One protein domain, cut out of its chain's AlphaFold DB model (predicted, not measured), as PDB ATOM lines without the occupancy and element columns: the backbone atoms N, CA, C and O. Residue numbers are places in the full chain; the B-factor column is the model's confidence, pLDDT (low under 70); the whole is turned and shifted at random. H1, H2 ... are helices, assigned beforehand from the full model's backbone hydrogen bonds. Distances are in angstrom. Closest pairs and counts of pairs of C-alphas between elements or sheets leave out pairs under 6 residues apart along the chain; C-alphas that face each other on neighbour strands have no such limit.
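Overview. This is residues 4 to 54 of the 130 residues of an uncharacterized protein of Rhodobacteraceae bacterium HTCC2150 (UniProt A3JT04). The two longer helices, H2 and H4, lie on opposite sides of a small ring of chain, set apart from each other; short H1 is wedged between them at one end, touching both. Short H3 and the stretch that leads on to H4 bring the chain round the other end. The printed part has 51 residues with four named helices, H1, H2, H3 and H4 in that order, and no named strand; the class is all helix. The whole is compact, with a radius of gyration of the C-alphas of 10.4 A, and elongated in outline, spanning 29 by 19 by 18 A.

Along the chain. H1 takes residues 4 to 10, beginning at C-alpha 4, (-33.058, -33.021, 28.457). H2 takes residues 14 to 26 and measures 18.3 A from first to last C-alpha. H3 takes residues 28 to 33. H4, the longest helix, takes residues 39 to 52, measures 20.0 A and ends at C-alpha 52, (-33.244, -46.312, 41.285).

Arrangement. H1 and H2 touch at a steep tilt of 49 degrees, opposite ways; their closest C-alphas, of His 8 and Gly 17, are 4.8 A apart. H1 and H4 touch at a steep tilt of 43 degrees, the same way, with the C-alphas of Ile 7 and Ile 46 closest at 6.4 A. H2 and H4 are apart, as are H1 and H3. H2 and H3 meet only through their link, and H3 and H4 are near each other. In H2, H3 and H4 every O i to N i+4 pair is within hydrogen-bond range; in H1, 2 of 3 are.

Size, cuts and confidence. The C-alphas of Ser 13 and Arg 33, the two farthest apart, are 29.0 A apart. The printed part has no cut, and its three links are tight. The mean pLDDT of the printed part is 97.7, and no printed residue is under 70.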
ATOM      1  N   SER A   4     -32.620 -33.894  27.360       97.81
ATOM      2  CA  SER A   4     -33.058 -33.021  28.457       97.81
ATOM      3  C   SER A   4     -34.570 -33.143  28.694       97.81
ATOM      4  O   SER A   4     -34.997 -33.463  29.799       97.81
ATOM      5  N   GLU A   5     -35.394 -33.032  27.645       97.88
ATOM      6  CA  GLU A   5     -36.852 -33.211  27.761       97.88
ATOM      7  C   GLU A   5     -37.223 -34.583  28.348       97.88
ATOM      8  O   GLU A   5     -38.101 -34.678  29.208       97.88
ATOM      9  N   ALA A   6     -36.527 -35.647  27.930       98.00
ATOM     10  CA  ALA A   6     -36.747 -36.994  28.448       98.00
ATOM     11  C   ALA A   6     -36.406 -37.098  29.946       98.00
ATOM     12  O   ALA A   6     -37.192 -37.656  30.712       98.00
ATOM     13  N   ILE A   7     -35.276 -36.535  30.380       98.50
ATOM     14  CA  ILE A   7     -34.857 -36.508  31.790       98.50
ATOM     15  C   ILE A   7     -35.858 -35.704  32.632       98.50
ATOM     16  O   ILE A   7     -36.349 -36.203  33.647       98.50
ATOM     17  N   HIS A   8     -36.232 -34.504  32.187       98.50
ATOM     18  CA  HIS A   8     -37.192 -33.648  32.888       98.50
ATOM     19  C   HIS A   8     -38.585 -34.274  32.996       98.50
ATOM     20  O   HIS A   8     -39.266 -34.065  33.999       98.50
ATOM     21  N   SER A   9     -38.996 -35.089  32.018       98.00
ATOM     22  CA  SER A   9     -40.297 -35.771  32.050       98.00
ATOM     23  C   SER A   9     -40.448 -36.757  33.217       98.00
ATOM     24  O   SER A   9     -41.569 -37.060  33.628       98.00
ATOM     25  N   VAL A  10     -39.331 -37.240  33.772       98.12
ATOM     26  CA  VAL A  10     -39.318 -38.213  34.874       98.12
ATOM     27  C   VAL A  10     -38.663 -37.690  36.154       98.12
ATOM     28  O   VAL A  10     -38.753 -38.366  37.177       98.12
ATOM     29  N   ALA A  11     -38.021 -36.518  36.128       98.31
ATOM     30  CA  ALA A  11     -37.353 -35.927  37.285       98.31
ATOM     31  C   ALA A  11     -38.339 -35.492  38.387       98.31
ATOM     32  O   ALA A  11     -39.513 -35.213  38.145       98.31
ATOM     33  N   SER A  12     -37.865 -35.446  39.635       97.75
ATOM     34  CA  SER A  12     -38.688 -35.036  40.788       97.75
ATOM     35  C   SER A  12     -38.996 -33.535  40.819       97.75
ATOM     36  O   SER A  12     -39.986 -33.128  41.425       97.75
ATOM     37  N   SER A  13     -38.158 -32.718  40.185       98.31
ATOM     38  CA  SER A  13     -38.332 -31.275  40.018       98.31
ATOM     39  C   SER A  13     -37.486 -30.780  38.845       98.31
ATOM     40  O   SER A  13     -36.599 -31.499  38.379       98.31
ATOM     41  N   THR A  14     -37.716 -29.543  38.398       98.25
ATOM     42  CA  THR A  14     -36.900 -28.911  37.349       98.25
ATOM     43  C   THR A  14     -35.426 -28.854  37.736       98.25
ATOM     44  O   THR A  14     -34.606 -29.349  36.982       98.25
ATOM     45  N   ILE A  15     -35.105 -28.390  38.951       98.25
ATOM     46  CA  ILE A  15     -33.718 -28.281  39.442       98.25
ATOM     47  C   ILE A  15     -33.009 -29.641  39.417       98.25
ATOM     48  O   ILE A  15     -31.839 -29.746  39.065       98.25
ATOM     49  N   VAL A  16     -33.717 -30.706  39.804       98.00
ATOM     50  CA  VAL A  16     -33.163 -32.065  39.772       98.00
ATOM     51  C   VAL A  16     -32.980 -32.551  38.330       98.00
ATOM     52  O   VAL A  16     -31.988 -33.218  38.040       98.00
ATOM     53  N   GLY A  17     -33.905 -32.205  37.431       98.44
ATOM     54  CA  GLY A  17     -33.786 -32.465  35.996       98.44
ATOM     55  C   GLY A  17     -32.593 -31.751  35.361       98.44
ATOM     56  O   GLY A  17     -31.868 -32.386  34.598       98.44
ATOM     57  N   ASP A  18     -32.335 -30.498  35.744       98.50
ATOM     58  CA  ASP A  18     -31.201 -29.709  35.252       98.50
ATOM     59  C   ASP A  18     -29.878 -30.392  35.632       98.50
ATOM     60  O   ASP A  18     -29.059 -30.694  34.769       98.50
ATOM     61  N   VAL A  19     -29.716 -30.758  36.911       98.00
ATOM     62  CA  VAL A  19     -28.514 -31.456  37.412       98.00
ATOM     63  C   VAL A  19     -28.337 -32.836  36.765       98.00
ATOM     64  O   VAL A  19     -27.217 -33.272  36.499       98.00
ATOM     65  N   ALA A  20     -29.426 -33.569  36.527       98.06
ATOM     66  CA  ALA A  20     -29.362 -34.863  35.852       98.06
ATOM     67  C   ALA A  20     -29.024 -34.725  34.358       98.06
ATOM     68  O   ALA A  20     -28.326 -35.583  33.816       98.06
ATOM     69  N   THR A  21     -29.491 -33.654  33.714       98.44
ATOM     70  CA  THR A  21     -29.160 -33.317  32.326       98.44
ATOM     71  C   THR A  21     -27.687 -32.945  32.201       98.44
ATOM     72  O   THR A  21     -27.006 -33.530  31.367       98.44
ATOM     73  N   GLU A  22     -27.169 -32.083  33.079       98.25
ATOM     74  CA  GLU A  22     -25.742 -31.728  33.131       98.25
ATOM     75  C   GLU A  22     -24.873 -32.986  33.283       98.25
ATOM     76  O   GLU A  22     -23.970 -33.229  32.486       98.25
ATOM     77  N   ALA A  23     -25.224 -33.874  34.220       97.19
ATOM     78  CA  ALA A  23     -24.511 -35.138  34.402       97.19
ATOM     79  C   ALA A  23     -24.569 -36.049  33.158       97.19
ATOM     80  O   ALA A  23     -23.618 -36.785  32.887       97.19
ATOM     81  N   TRP A  24     -25.672 -36.040  32.401       97.81
ATOM     82  CA  TRP A  24     -25.745 -36.761  31.129       97.81
ATOM     83  C   TRP A  24     -24.803 -36.145  30.097       97.81
ATOM     84  O   TRP A  24     -24.069 -36.875  29.436       97.81
ATOM     85  N   GLU A  25     -24.828 -34.820  29.949       97.94
ATOM     86  CA  GLU A  25     -24.026 -34.077  28.977       97.94
ATOM     87  C   GLU A  25     -22.525 -34.257  29.228       97.94
ATOM     88  O   GLU A  25     -21.794 -34.586  28.293       97.94
ATOM     89  N   GLU A  26     -22.088 -34.186  30.488       98.12
ATOM     90  CA  GLU A  26     -20.705 -34.463  30.903       98.12
ATOM     91  C   GLU A  26     -20.220 -35.867  30.499       98.12
ATOM     92  O   GLU A  26     -19.026 -36.080  30.288       98.12
ATOM     93  N   ASN A  27     -21.135 -36.836  30.384       97.31
ATOM     94  CA  ASN A  27     -20.822 -38.241  30.110       97.31
ATOM     95  C   ASN A  27     -21.308 -38.710  28.728       97.31
ATOM     96  O   ASN A  27     -21.235 -39.904  28.428       97.31
ATOM     97  N   ALA A  28     -21.807 -37.811  27.876       96.94
ATOM     98  CA  ALA A  28     -22.545 -38.176  26.667       96.94
ATOM     99  C   ALA A  28     -21.710 -39.012  25.683       96.94
ATOM    100  O   ALA A  28     -22.200 -40.009  25.141       96.94
ATOM    101  N   ASP A  29     -20.440 -38.648  25.491       97.81
ATOM    102  CA  ASP A  29     -19.528 -39.373  24.605       97.81
ATOM    103  C   ASP A  29     -19.246 -40.788  25.111       97.81
ATOM    104  O   ASP A  29     -19.264 -41.745  24.333       97.81
ATOM    105  N   GLU A  30     -19.060 -40.948  26.422       98.25
ATOM    106  CA  GLU A  30     -18.813 -42.248  27.040       98.25
ATOM    107  C   GLU A  30     -20.066 -43.130  27.008       98.25
ATOM    108  O   GLU A  30     -20.001 -44.285  26.592       98.25
ATOM    109  N   ILE A  31     -21.233 -42.575  27.348       97.50
ATOM    110  CA  ILE A  31     -22.537 -43.250  27.247       97.50
ATOM    111  C   ILE A  31     -22.747 -43.777  25.820       97.50
ATOM    112  O   ILE A  31     -23.097 -44.946  25.614       97.50
ATOM    113  N   LYS A  32     -22.447 -42.949  24.812       97.62
ATOM    114  CA  LYS A  32     -22.515 -43.335  23.400       97.62
ATOM    115  C   LYS A  32     -21.485 -44.414  23.047       97.62
ATOM    116  O   LYS A  32     -21.845 -45.376  22.363       97.62
ATOM    117  N   ARG A  33     -20.238 -44.293  23.521       98.19
ATOM    118  CA  ARG A  33     -19.150 -45.269  23.310       98.19
ATOM    119  C   ARG A  33     -19.483 -46.639  23.900       98.19
ATOM    120  O   ARG A  33     -19.210 -47.654  23.265       98.19
ATOM    121  N   LEU A  34     -20.142 -46.672  25.058       97.56
ATOM    122  CA  LEU A  34     -20.657 -47.880  25.715       97.56
ATOM    123  C   LEU A  34     -21.893 -48.472  25.012       97.56
ATOM    124  O   LEU A  34     -22.440 -49.492  25.435       97.56
ATOM    125  N   GLY A  35     -22.330 -47.866  23.906       97.75
ATOM    126  CA  GLY A  35     -23.377 -48.389  23.039       97.75
ATOM    127  C   GLY A  35     -24.774 -47.871  23.363       97.75
ATOM    128  O   GLY A  35     -25.736 -48.349  22.761       97.75
ATOM    129  N   VAL A  36     -24.933 -46.893  24.254       97.69
ATOM    130  CA  VAL A  36     -26.211 -46.190  24.445       97.69
ATOM    131  C   VAL A  36     -26.315 -45.100  23.375       97.69
ATOM    132  O   VAL A  36     -26.099 -43.919  23.610       97.69
ATOM    133  N   ASN A  37     -26.553 -45.544  22.141       96.25
ATOM    134  CA  ASN A  37     -26.376 -44.752  20.919       96.25
ATOM    135  C   ASN A  37     -27.651 -44.634  20.066       96.25
ATOM    136  O   ASN A  37     -27.581 -44.263  18.897       96.25
ATOM    137  N   ASN A  38     -28.805 -44.981  20.637       96.38
ATOM    138  CA  ASN A  38     -30.119 -44.807  20.027       96.38
ATOM    139  C   ASN A  38     -31.166 -44.488  21.096       96.38
ATOM    140  O   ASN A  38     -30.989 -44.836  22.268       96.38
ATOM    141  N   ASP A  39     -32.281 -43.902  20.668       96.75
ATOM    142  CA  ASP A  39     -33.340 -43.394  21.543       96.75
ATOM    143  C   ASP A  39     -33.867 -44.443  22.523       96.75
ATOM    144  O   ASP A  39     -34.067 -44.152  23.701       96.75
ATOM    145  N   ARG A  40     -34.034 -45.696  22.075       97.56
ATOM    146  CA  ARG A  40     -34.529 -46.782  22.933       97.56
ATOM    147  C   ARG A  40     -33.564 -47.078  24.078       97.56
ATOM    148  O   ARG A  40     -34.005 -47.291  25.204       97.56
ATOM    149  N   ARG A  41     -32.256 -47.110  23.811       97.88
ATOM    150  CA  ARG A  41     -31.241 -47.341  24.852       97.88
ATOM    151  C   ARG A  41     -31.118 -46.142  25.787       97.88
ATOM    152  O   ARG A  41     -31.007 -46.349  26.991       97.88
ATOM    153  N   CYS A  42     -31.203 -44.921  25.258       97.88
ATOM    154  CA  CYS A  42     -31.201 -43.714  26.079       97.88
ATOM    155  C   CYS A  42     -32.402 -43.691  27.028       97.88
ATOM    156  O   CYS A  42     -32.226 -43.528  28.232       97.88
ATOM    157  N   ALA A  43     -33.607 -43.957  26.515       97.75
ATOM    158  CA  ALA A  43     -34.825 -44.032  27.319       97.75
ATOM    159  C   ALA A  43     -34.734 -45.106  28.416       97.75
ATOM    160  O   ALA A  43     -35.131 -44.858  29.551       97.75
ATOM    161  N   MET A  44     -34.168 -46.279  28.104       97.81
ATOM    162  CA  MET A  44     -33.942 -47.334  29.098       97.81
ATOM    163  C   MET A  44     -32.978 -46.891  30.201       97.81
ATOM    164  O   MET A  44     -33.275 -47.104  31.373       97.81
ATOM    165  N   LEU A  45     -31.850 -46.267  29.847       97.88
ATOM    166  CA  LEU A  45     -30.883 -45.785  30.833       97.88
ATOM    167  C   LEU A  45     -31.493 -44.693  31.722       97.88
ATOM    168  O   LEU A  45     -31.415 -44.791  32.943       97.88
ATOM    169  N   ILE A  46     -32.156 -43.699  31.123       98.25
ATOM    170  CA  ILE A  46     -32.846 -42.617  31.846       98.25
ATOM    171  C   ILE A  46     -33.903 -43.195  32.789       98.25
ATOM    172  O   ILE A  46     -33.942 -42.823  33.960       98.25
ATOM    173  N   GLY A  47     -34.727 -44.130  32.309       98.06
ATOM    174  CA  GLY A  47     -35.775 -44.762  33.107       98.06
ATOM    175  C   GLY A  47     -35.228 -45.548  34.301       98.06
ATOM    176  O   GLY A  47     -35.756 -45.415  35.402       98.06
ATOM    177  N   GLN A  48     -34.151 -46.314  34.107       98.06
ATOM    178  CA  GLN A  48     -33.489 -47.053  35.189       98.06
ATOM    179  C   GLN A  48     -32.874 -46.105  36.217       98.06
ATOM    180  O   GLN A  48     -33.164 -46.217  37.405       98.06
ATOM    181  N   CYS A  49     -32.111 -45.107  35.763       97.88
ATOM    182  CA  CYS A  49     -31.563 -44.088  36.649       97.88
ATOM    183  C   CYS A  49     -32.676 -43.394  37.441       97.88
ATOM    184  O   CYS A  49     -32.568 -43.274  38.657       97.88
ATOM    185  N   ALA A  50     -33.773 -42.986  36.797       97.88
ATOM    186  CA  ALA A  50     -34.896 -42.343  37.471       97.88
ATOM    187  C   ALA A  50     -35.568 -43.264  38.503       97.88
ATOM    188  O   ALA A  50     -35.916 -42.798  39.588       97.88
ATOM    189  N   HIS A  51     -35.740 -44.554  38.203       97.19
ATOM    190  CA  HIS A  51     -36.331 -45.514  39.136       97.19
ATOM    191  C   HIS A  51     -35.472 -45.687  40.397       97.19
ATOM    192  O   HIS A  51     -35.959 -45.493  41.510       97.19
ATOM    193  N   GLU A  52     -34.183 -45.964  40.211       95.94
ATOM    194  CA  GLU A  52     -33.244 -46.312  41.285       95.94
ATOM    195  C   GLU A  52     -32.832 -45.113  42.160       95.94
ATOM    196  O   GLU A  52     -32.415 -45.268  43.308       95.94
ATOM    197  N   SER A  53     -32.976 -43.888  41.647       96.38
ATOM    198  CA  SER A  53     -32.560 -42.655  42.331       96.38
ATOM    199  C   SER A  53     -33.714 -41.797  42.847       96.38
ATOM    200  O   SER A  53     -33.519 -40.619  43.150       96.38
ATOM    201  N   ALA A  54     -34.926 -42.353  42.945       96.19
ATOM    202  CA  ALA A  54     -36.126 -41.600  43.319       96.19
ATOM    203  C   ALA A  54     -36.312 -40.346  42.441       96.19
ATOM    204  O   ALA A  54     -36.401 -39.221  42.934       96.19
TER     205      ALA A  54